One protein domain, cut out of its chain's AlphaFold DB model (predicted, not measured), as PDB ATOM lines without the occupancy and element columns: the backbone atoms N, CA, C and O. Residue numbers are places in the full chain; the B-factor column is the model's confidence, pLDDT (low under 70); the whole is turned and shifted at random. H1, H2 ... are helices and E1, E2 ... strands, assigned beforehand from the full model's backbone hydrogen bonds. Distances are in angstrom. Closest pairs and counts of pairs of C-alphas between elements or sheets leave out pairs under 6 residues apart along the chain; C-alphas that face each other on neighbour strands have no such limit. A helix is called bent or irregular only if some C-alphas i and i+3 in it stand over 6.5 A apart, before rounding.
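AT A GLANCE: This is residues 20 to 95 of the 108 residues of an uncharacterized protein of 'Candidatus Kapabacteria' thiocyanatum (UniProt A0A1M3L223). A strongly twisted three-stranded sheet has H2 packed over one face, and short H1 sits in the link between E2 and H2. Past E3 the long H3 folds back as an arm set off from the sheet. The 76 printed residues run E1 E2 H1 H2 E3 H3, class mixed; the antiparallel sheet order is E2 - E1 - E3. The whole is flat, 38 by 28 by 15 A, and only just compact, close to loose, with a radius of gyration of the C-alphas of 13.6 A.

HOW THE PARTS SIT: E1, residues 20 to 26, is the inner strand. It forms a hairpin with E2, residues 32 to 40, which bends by 68 degrees at residue 35; N 23 and O 36 are 2.8 A apart. E3, residues 68 to 74, is antiparallel to E1, with N 22 and O 71 at 2.8 A. H2, residues 55 to 62, is on the sheet at a height of 8.4 A, over E1; their closest C-alphas, of Lys 25 and Ala 62, are 5.1 A apart. E2, H1 (residues 46 to 50), H2 and E3 form a split strand-helix-strand unit, two strands running the same way with E1 between them, its crossover right-handed. H3, residues 80 to 94, is apart from E1, E2, H1 and H2. In H1 and H2 every O i to N i+4 pair is within hydrogen-bond range, in H3 9 of 11.

IN THESE COORDINATES: E1 begins at C-alpha 20 (39.199, 55.918, 27.851). E2 spans 21.4 A. H3 spans 21.8 A, ends at C-alpha 94 (50.371, 62.498, 21.411), and is irregular: C-alphas 81 and 84 are 7.6 A apart.

THE WHOLE: The farthest C-alphas, of Asp 28 and Asp 79, are 38.6 A apart. The printed part has no cut; its links are tight. Residues 75 to 95 have pLDDT under 70.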
ATOM      1  N   ILE A  20      38.283  55.892  26.715       76.31
ATOM      2  CA  ILE A  20      39.199  55.918  27.851       76.31
ATOM      3  C   ILE A  20      39.361  57.370  28.273       76.31
ATOM      4  O   ILE A  20      39.717  58.219  27.453       76.31
ATOM      5  N   VAL A  21      39.119  57.659  29.545       79.69
ATOM      6  CA  VAL A  21      39.433  58.952  30.149       79.69
ATOM      7  C   VAL A  21      40.840  58.867  30.720       79.69
ATOM      8  O   VAL A  21      41.085  58.102  31.648       79.69
ATOM      9  N   GLY A  22      41.764  59.642  30.162       80.94
ATOM     10  CA  GLY A  22      43.081  59.883  30.734       80.94
ATOM     11  C   GLY A  22      43.032  61.061  31.700       80.94
ATOM     12  O   GLY A  22      42.569  62.148  31.345       80.94
ATOM     13  N   VAL A  23      43.534  60.852  32.913       84.75
ATOM     14  CA  VAL A  23      43.708  61.892  33.925       84.75
ATOM     15  C   VAL A  23      45.166  62.319  33.915       84.75
ATOM     16  O   VAL A  23      46.078  61.526  34.162       84.75
ATOM     17  N   LEU A  24      45.382  63.588  33.597       84.44
ATOM     18  CA  LEU A  24      46.690  64.179  33.395       84.44
ATOM     19  C   LEU A  24      46.993  65.190  34.497       84.44
ATOM     20  O   LEU A  24      46.142  66.003  34.862       84.44
ATOM     21  N   LYS A  25      48.239  65.196  34.958       89.56
ATOM     22  CA  LYS A  25      48.814  66.232  35.811       89.56
ATOM     23  C   LYS A  25      49.719  67.131  34.981       89.56
ATOM     24  O   LYS A  25      50.554  66.638  34.230       89.56
ATOM     25  N   ARG A  26      49.603  68.448  35.156       87.12
ATOM     26  CA  ARG A  26      50.565  69.422  34.634       87.12
ATOM     27  C   ARG A  26      51.778  69.522  35.559       87.12
ATOM     28  O   ARG A  26      51.652  69.948  36.707       87.12
ATOM     29  N   GLU A  27      52.939  69.175  35.031       86.81
ATOM     30  CA  GLU A  27      54.233  69.314  35.690       86.81
ATOM     31  C   GLU A  27      54.733  70.765  35.649       86.81
ATOM     32  O   GLU A  27      54.271  71.593  34.857       86.81
ATOM     33  N   ASP A  28      55.716  71.084  36.490       88.38
ATOM     34  CA  ASP A  28      56.258  72.447  36.600       88.38
ATOM     35  C   ASP A  28      57.034  72.886  35.345       88.38
ATOM     36  O   ASP A  28      57.177  74.077  35.078       88.38
ATOM     37  N   ASN A  29      57.474  71.930  34.521       85.75
ATOM     38  CA  ASN A  29      58.054  72.183  33.199       85.75
ATOM     39  C   ASN A  29      56.991  72.451  32.107       85.75
ATOM     40  O   ASN A  29      57.339  72.592  30.934       85.75
ATOM     41  N   GLY A  30      55.702  72.485  32.468       81.25
ATOM     42  CA  GLY A  30      54.575  72.697  31.559       81.25
ATOM     43  C   GLY A  30      54.131  71.457  30.777       81.25
ATOM     44  O   GLY A  30      53.158  71.542  30.026       81.25
ATOM     45  N   GLN A  31      54.803  70.313  30.941       84.44
ATOM     46  CA  GLN A  31      54.406  69.045  30.329       84.44
ATOM     47  C   GLN A  31      53.282  68.375  31.122       84.44
ATOM     48  O   GLN A  31      53.017  68.730  32.269       84.44
ATOM     49  N   TYR A  32      52.614  67.404  30.501       81.19
ATOM     50  CA  TYR A  32      51.573  66.612  31.150       81.19
ATOM     51  C   TYR A  32      52.050  65.176  31.363       81.19
ATOM     52  O   TYR A  32      52.582  64.557  30.441       81.19
ATOM     53  N   SER A  33      51.831  64.648  32.564       78.31
ATOM     54  CA  SER A  33      52.054  63.247  32.925       78.31
ATOM     55  C   SER A  33      50.709  62.571  33.209       78.31
ATOM     56  O   SER A  33      49.772  63.215  33.679       78.31
ATOM     57  N   VAL A  34      50.576  61.283  32.886       81.06
ATOM     58  CA  VAL A  34      49.359  60.515  33.201       81.06
ATOM     59  C   VAL A  34      49.434  60.076  34.656       81.06
ATOM     60  O   VAL A  34      50.419  59.458  35.056       81.06
ATOM     61  N   ILE A  35      48.391  60.377  35.426       86.12
ATOM     62  CA  ILE A  35      48.259  59.932  36.818       86.12
ATOM     63  C   ILE A  35      47.205  58.836  36.986       86.12
ATOM     64  O   ILE A  35      47.313  58.046  37.916       86.12
ATOM     65  N   ASP A  36      46.219  58.761  36.088       83.12
ATOM     66  CA  ASP A  36      45.218  57.692  36.069       83.12
ATOM     67  C   ASP A  36      44.610  57.549  34.662       83.12
ATOM     68  O   ASP A  36      44.682  58.471  33.844       83.12
ATOM     69  N   ALA A  37      44.009  56.399  34.371       82.25
ATOM     70  CA  ALA A  37      43.208  56.185  33.175       82.25
ATOM     71  C   ALA A  37      42.127  55.127  33.426       82.25
ATOM     72  O   ALA A  37      42.406  54.076  33.999       82.25
ATOM     73  N   PHE A  38      40.905  55.374  32.957       78.94
ATOM     74  CA  PHE A  38      39.796  54.433  33.130       78.94
ATOM     75  C   PHE A  38      38.849  54.411  31.930       78.94
ATOM     76  O   PHE A  38      38.724  55.388  31.190       78.94
ATOM     77  N   GLU A  39      38.195  53.269  31.735       79.44
ATOM     78  CA  GLU A  39      37.215  53.061  30.671       79.44
ATOM     79  C   GLU A  39      35.857  53.657  31.053       79.44
ATOM     80  O   GLU A  39      35.457  53.645  32.217       79.44
ATOM     81  N   VAL A  40      35.150  54.183  30.057       76.19
ATOM     82  CA  VAL A  40      33.799  54.727  30.193       76.19
ATOM     83  C   VAL A  40      32.936  54.249  29.035       76.19
ATOM     84  O   VAL A  40      33.360  54.286  27.881       76.19
ATOM     85  N   ASP A  41      31.710  53.833  29.335       75.31
ATOM     86  CA  ASP A  41      30.745  53.410  28.310       75.31
ATOM     87  C   ASP A  41      30.202  54.596  27.498       75.31
ATOM     88  O   ASP A  41      29.805  54.445  26.343       75.31
ATOM     89  N   ALA A  42      30.216  55.782  28.105       76.25
ATOM     90  CA  ALA A  42      29.799  57.048  27.526       76.25
ATOM     91  C   ALA A  42      30.748  58.157  27.984       76.25
ATOM     92  O   ALA A  42      31.198  58.160  29.131       76.25
ATOM     93  N   VAL A  43      31.026  59.127  27.110       76.06
ATOM     94  CA  VAL A  43      31.902  60.263  27.430       76.06
ATOM     95  C   VAL A  43      31.333  61.047  28.621       76.06
ATOM     96  O   VAL A  43      30.254  61.637  28.498       76.06
ATOM     97  N   PRO A  44      32.034  61.096  29.769       77.50
ATOM     98  CA  PRO A  44      31.526  61.781  30.942       77.50
ATOM     99  C   PRO A  44      31.620  63.294  30.763       77.50
ATOM    100  O   PRO A  44      32.569  63.845  30.203       77.50
ATOM    101  N   THR A  45      30.628  63.991  31.297       81.94
ATOM    102  CA  THR A  45      30.648  65.448  31.407       81.94
ATOM    103  C   THR A  45      31.660  65.903  32.459       81.94
ATOM    104  O   THR A  45      31.959  65.189  33.417       81.94
ATOM    105  N   VAL A  46      32.113  67.155  32.356       76.19
ATOM    106  CA  VAL A  46      32.997  67.780  33.359       76.19
ATOM    107  C   VAL A  46      32.408  67.691  34.772       76.19
ATOM    108  O   VAL A  46      33.134  67.465  35.735       76.19
ATOM    109  N   ARG A  47      31.081  67.826  34.905       79.69
ATOM    110  CA  ARG A  47      30.399  67.712  36.200       79.69
ATOM    111  C   ARG A  47      30.471  66.294  36.763       79.69
ATOM    112  O   ARG A  47      30.651  66.156  37.963       79.69
ATOM    113  N   GLN A  48      30.336  65.270  35.922       82.50
ATOM    114  CA  GLN A  48      30.475  63.874  36.348       82.50
ATOM    115  C   GLN A  48      31.909  63.576  36.792       82.50
ATOM    116  O   GLN A  48      32.089  62.998  37.854       82.50
ATOM    117  N   LEU A  49      32.917  64.054  36.055       82.56
ATOM    118  CA  LEU A  49      34.329  63.881  36.426       82.56
ATOM    119  C   LEU A  49      34.690  64.582  37.743       82.56
ATOM    120  O   LEU A  49      35.465  64.055  38.530       82.56
ATOM    121  N   ALA A  50      34.107  65.753  38.008       79.75
ATOM    122  CA  ALA A  50      34.309  66.475  39.267       79.75
ATOM    123  C   ALA A  50      33.576  65.849  40.470       79.75
ATOM    124  O   ALA A  50      33.882  66.195  41.608       79.75
ATOM    125  N   LEU A  51      32.587  64.984  40.223       87.31
ATOM    126  CA  LEU A  51      31.844  64.245  41.248       87.31
ATOM    127  C   LEU A  51      32.334  62.795  41.394       87.31
ATOM    128  O   LEU A  51      31.776  62.061  42.206       87.31
ATOM    129  N   ASP A  52      33.341  62.383  40.618       88.62
ATOM    130  CA  ASP A  52      33.980  61.074  40.758       88.62
ATOM    131  C   ASP A  52      34.628  60.973  42.146       88.62
ATOM    132  O   ASP A  52      35.287  61.904  42.614       88.62
ATOM    133  N   GLU A  53      34.446  59.839  42.816       91.69
ATOM    134  CA  GLU A  53      34.988  59.597  44.158       91.69
ATOM    135  C   GLU A  53      36.519  59.706  44.209       91.69
ATOM    136  O   GLU A  53      37.094  60.078  45.234       91.69
ATOM    137  N   ARG A  54      37.189  59.452  43.080       89.56
ATOM    138  CA  ARG A  54      38.646  59.529  42.942       89.56
ATOM    139  C   ARG A  54      39.145  60.952  42.717       89.56
ATOM    140  O   ARG A  54      40.353  61.178  42.788       89.56
ATOM    141  N   PHE A  55      38.255  61.921  42.488       87.94
ATOM    142  CA  PHE A  55      38.639  63.291  42.145       87.94
ATOM    143  C   PHE A  55      39.578  63.922  43.180       87.94
ATOM    144  O   PHE A  55      40.565  64.546  42.797       87.94
ATOM    145  N   GLY A  56      39.335  63.691  44.477       88.88
ATOM    146  CA  GLY A  56      40.225  64.154  45.550       88.88
ATOM    147  C   GLY A  56      41.653  63.609  45.414       88.88
ATOM    148  O   GLY A  56      42.613  64.376  45.421       88.88
ATOM    149  N   SER A  57      41.786  62.304  45.162       90.56
ATOM    150  CA  SER A  57      43.085  61.649  44.950       90.56
ATOM    151  C   SER A  57      43.828  62.227  43.740       90.56
ATOM    152  O   SER A  57      45.022  62.518  43.815       90.56
ATOM    153  N   TRP A  58      43.125  62.482  42.631       90.06
ATOM    154  CA  TRP A  58      43.738  63.098  41.452       90.06
ATOM    155  C   TRP A  58      44.226  64.521  41.725       90.06
ATOM    156  O   TRP A  58      45.305  64.897  41.265       90.06
ATOM    157  N   THR A  59      43.467  65.309  42.494       91.38
ATOM    158  CA  THR A  59      43.897  66.657  42.883       91.38
ATOM    159  C   THR A  59      45.095  66.638  43.825       91.38
ATOM    160  O   THR A  59      45.988  67.469  43.661       91.38
ATOM    161  N   ASP A  60      45.162  65.668  44.739       91.75
ATOM    162  CA  ASP A  60      46.284  65.505  45.666       91.75
ATOM    163  C   ASP A  60      47.558  65.093  44.917       91.75
ATOM    164  O   ASP A  60      48.614  65.702  45.098       91.75
ATOM    165  N   LEU A  61      47.456  64.135  43.989       87.06
ATOM    166  CA  LEU A  61      48.565  63.717  43.122       87.06
ATOM    167  C   LEU A  61      49.049  64.851  42.207       87.06
ATOM    168  O   LEU A  61      50.255  65.008  41.966       87.06
ATOM    169  N   ALA A  62      48.121  65.667  41.704       85.75
ATOM    170  CA  ALA A  62      48.441  66.838  40.896       85.75
ATOM    171  C   ALA A  62      49.001  68.012  41.714       85.75
ATOM    172  O   ALA A  62      49.686  68.872  41.158       85.75
ATOM    173  N   GLY A  63      48.745  68.045  43.024       87.88
ATOM    174  CA  GLY A  63      49.102  69.126  43.943       87.88
ATOM    175  C   GLY A  63      48.164  70.338  43.882       87.88
ATOM    176  O   GLY A  63      48.227  71.204  44.751       87.88
ATOM    177  N   SER A  64      47.297  70.427  42.871       87.94
ATOM    178  CA  SER A  64      46.167  71.356  42.838       87.94
ATOM    179  C   SER A  64      45.154  70.951  41.769       87.94
ATOM    180  O   SER A  64      45.487  70.293  40.782       87.94
ATOM    181  N   ARG A  65      43.912  71.423  41.920       86.19
ATOM    182  CA  ARG A  65      42.851  71.233  40.921       86.19
ATOM    183  C   ARG A  65      43.201  71.832  39.557       86.19
ATOM    184  O   ARG A  65      42.903  71.222  38.538       86.19
ATOM    185  N   ASP A  66      43.871  72.982  39.532       87.38
ATOM    186  CA  ASP A  66      44.230  73.685  38.290       87.38
ATOM    187  C   ASP A  66      45.338  72.980  37.493       87.38
ATOM    188  O   ASP A  66      45.621  73.343  36.348       87.38
ATOM    189  N   LYS A  67      46.000  71.991  38.104       87.12
ATOM    190  CA  LYS A  67      46.989  71.138  37.443       87.12
ATOM    191  C   LYS A  67      46.377  69.847  36.890       87.12
ATOM    192  O   LYS A  67      47.100  69.119  36.218       87.12
ATOM    193  N   VAL A  68      45.092  69.567  37.122       85.12
ATOM    194  CA  VAL A  68      44.411  68.366  36.608       85.12
ATOM    195  C   VAL A  68      43.751  68.658  35.262       85.12
ATOM    196  O   VAL A  68      43.025  69.640  35.106       85.12
ATOM    197  N   ARG A  69      43.962  67.772  34.290       86.25
ATOM    198  CA  ARG A  69      43.308  67.798  32.978       86.25
ATOM    199  C   ARG A  69      42.749  66.417  32.647       86.25
ATOM    200  O   ARG A  69      43.386  65.411  32.927       86.25
ATOM    201  N   PHE A  70      41.581  66.386  32.014       83.19
ATOM    202  CA  PHE A  70      40.955  65.158  31.534       83.19
ATOM    203  C   PHE A  70      40.968  65.150  30.012       83.19
ATOM    204  O   PHE A  70      40.429  66.069  29.396       83.19
ATOM    205  N   ASP A  71      41.550  64.110  29.424       80.56
ATOM    206  CA  ASP A  71      41.519  63.874  27.984       80.56
ATOM    207  C   ASP A  71      40.729  62.591  27.718       80.56
ATOM    208  O   ASP A  71      40.983  61.560  28.335       80.56
ATOM    209  N   VAL A  72      39.749  62.648  26.814       74.38
ATOM    210  CA  VAL A  72      38.916  61.488  26.475       74.38
ATOM    211  C   VAL A  72      39.308  60.959  25.105       74.38
ATOM    212  O   VAL A  72      39.220  61.663  24.100       74.38
ATOM    213  N   PHE A  73      39.705  59.694  25.066       71.62
ATOM    214  CA  PHE A  73      40.048  58.974  23.853       71.62
ATOM    215  C   PHE A  73      38.876  58.088  23.458       71.62
ATOM    216  O   PHE A  73      38.600  57.074  24.098       71.62
ATOM    217  N   LEU A  74      38.169  58.489  22.403       70.56
ATOM    218  CA  LEU A  74      37.058  57.714  21.864       70.56
ATOM    219  C   LEU A  74      37.583  56.393  21.301       70.56
ATOM    220  O   LEU A  74      38.482  56.379  20.458       70.56
ATOM    221  N   MET A  75      36.990  55.289  21.740       61.12
ATOM    222  CA  MET A  75      37.212  53.970  21.175       61.12
ATOM    223  C   MET A  75      35.991  53.611  20.320       61.12
ATOM    224  O   MET A  75      35.059  52.980  20.820       61.12
ATOM    225  N   PRO A  76      35.946  53.991  19.023       52.97
ATOM    226  CA  PRO A  76      34.941  53.431  18.123       52.97
ATOM    227  C   PRO A  76      35.099  51.919  18.186       52.97
ATOM    228  O   PRO A  76      36.204  51.480  17.887       52.97
ATOM    229  N   LYS A  77      34.060  51.174  18.616       51.56
ATOM    230  CA  LYS A  77      34.045  49.708  18.820       51.56
ATOM    231  C   LYS A  77      35.040  49.003  17.895       51.56
ATOM    232  O   LYS A  77      34.710  48.610  16.778       51.56
ATOM    233  N   ALA A  78      36.280  48.913  18.353       44.03
ATOM    234  CA  ALA A  78      37.361  48.318  17.612       44.03
ATOM    235  C   ALA A  78      37.431  46.909  18.153       44.03
ATOM    236  O   ALA A  78      37.532  46.712  19.364       44.03
ATOM    237  N   ASP A  79      37.314  45.949  17.246       44.94
ATOM    238  CA  ASP A  79      37.498  44.541  17.546       44.94
ATOM    239  C   ASP A  79      38.738  44.375  18.445       44.94
ATOM    240  O   ASP A  79      39.790  44.958  18.150       44.94
ATOM    241  N   MET A  80      38.606  43.656  19.569       45.91
ATOM    242  CA  MET A  80      39.606  43.588  20.653       45.91
ATOM    243  C   MET A  80      41.015  43.259  20.136       45.91
ATOM    244  O   MET A  80      42.019  43.710  20.690       45.91
ATOM    245  N   ASN A  81      41.083  42.555  19.007       47.41
ATOM    246  CA  ASN A  81      42.301  42.186  18.294       47.41
ATOM    247  C   ASN A  81      43.125  43.379  17.767       47.41
ATOM    248  O   ASN A  81      44.300  43.217  17.443       47.41
ATOM    249  N   ARG A  82      42.549  44.585  17.692       50.66
ATOM    250  CA  ARG A  82      43.195  45.791  17.139       50.66
ATOM    251  C   ARG A  82      43.595  46.819  18.197       50.66
ATOM    252  O   ARG A  82      44.124  47.880  17.871       50.66
ATOM    253  N   ARG A  83      43.411  46.494  19.480       49.84
ATOM    254  CA  ARG A  83      43.693  47.381  20.621       49.84
ATOM    255  C   ARG A  83      45.151  47.855  20.679       49.84
ATOM    256  O   ARG A  83      45.413  49.015  20.984       49.84
ATOM    257  N   LYS A  84      46.095  46.986  20.305       51.03
ATOM    258  CA  LYS A  84      47.535  47.297  20.239       51.03
ATOM    259  C   LYS A  84      47.854  48.391  19.211       51.03
ATOM    260  O   LYS A  84      48.722  49.220  19.453       51.03
ATOM    261  N   GLU A  85      47.116  48.436  18.101       48.69
ATOM    262  CA  GLU A  85      47.285  49.457  17.059       48.69
ATOM    263  C   GLU A  85      46.816  50.837  17.540       48.69
ATOM    264  O   GLU A  85      47.440  51.844  17.212       48.69
ATOM    265  N   VAL A  86      45.753  50.879  18.354       51.59
ATOM    266  CA  VAL A  86      45.217  52.118  18.940       51.59
ATOM    267  C   VAL A  86      46.205  52.716  19.943       51.59
ATOM    268  O   VAL A  86      46.487  53.908  19.881       51.59
ATOM    269  N   VAL A  87      46.802  51.890  20.809       49.88
ATOM    270  CA  VAL A  87      47.836  52.333  21.765       49.88
ATOM    271  C   VAL A  87      49.056  52.900  21.035       49.88
ATOM    272  O   VAL A  87      49.496  54.004  21.341       49.88
ATOM    273  N   THR A  88      49.554  52.210  20.005       51.62
ATOM    274  CA  THR A  88      50.678  52.701  19.187       51.62
ATOM    275  C   THR A  88      50.356  54.006  18.447       51.62
ATOM    276  O   THR A  88      51.244  54.826  18.207       51.62
ATOM    277  N   LEU A  89      49.093  54.230  18.077       51.19
ATOM    278  CA  LEU A  89      48.639  55.495  17.499       51.19
ATOM    279  C   LEU A  89      48.642  56.627  18.530       51.19
ATOM    280  O   LEU A  89      49.124  57.710  18.216       51.19
ATOM    281  N   LEU A  90      48.190  56.372  19.759       51.03
ATOM    282  CA  LEU A  90      48.247  57.348  20.851       51.03
ATOM    283  C   LEU A  90      49.690  57.746  21.185       51.03
ATOM    284  O   LEU A  90      49.988  58.932  21.314       51.03
ATOM    285  N   GLU A  91      50.611  56.781  21.219       53.34
ATOM    286  CA  GLU A  91      52.046  57.042  21.390       53.34
ATOM    287  C   GLU A  91      52.598  57.970  20.297       53.34
ATOM    288  O   GLU A  91      53.312  58.935  20.579       53.34
ATOM    289  N   ARG A  92      52.220  57.727  19.035       50.72
ATOM    290  CA  ARG A  92      52.696  58.505  17.881       50.72
ATOM    291  C   ARG A  92      52.053  59.883  17.758       50.72
ATOM    292  O   ARG A  92      52.745  60.832  17.404       50.72
ATOM    293  N   SER A  93      50.753  59.997  18.009       47.25
ATOM    294  CA  SER A  93      49.994  61.236  17.810       47.25
ATOM    295  C   SER A  93      50.119  62.203  18.982       47.25
ATOM    296  O   SER A  93      50.082  63.413  18.775       47.25
ATOM    297  N   CYS A  94      50.295  61.687  20.198       50.41
ATOM    298  CA  CYS A  94      50.371  62.498  21.411       50.41
ATOM    299  C   CYS A  94      51.799  62.605  21.975       50.41
ATOM    300  O   CYS A  94      52.000  63.271  22.987       50.41
ATOM    301  N   GLY A  95      52.798  61.984  21.334       43.00
ATOM    302  CA  GLY A  95      54.203  62.054  21.755       43.00
ATOM    303  C   GLY A  95      54.527  61.243  23.016       43.00
ATOM    304  O   GLY A  95      55.580  61.446  23.620       43.00
TER     305      GLY A  95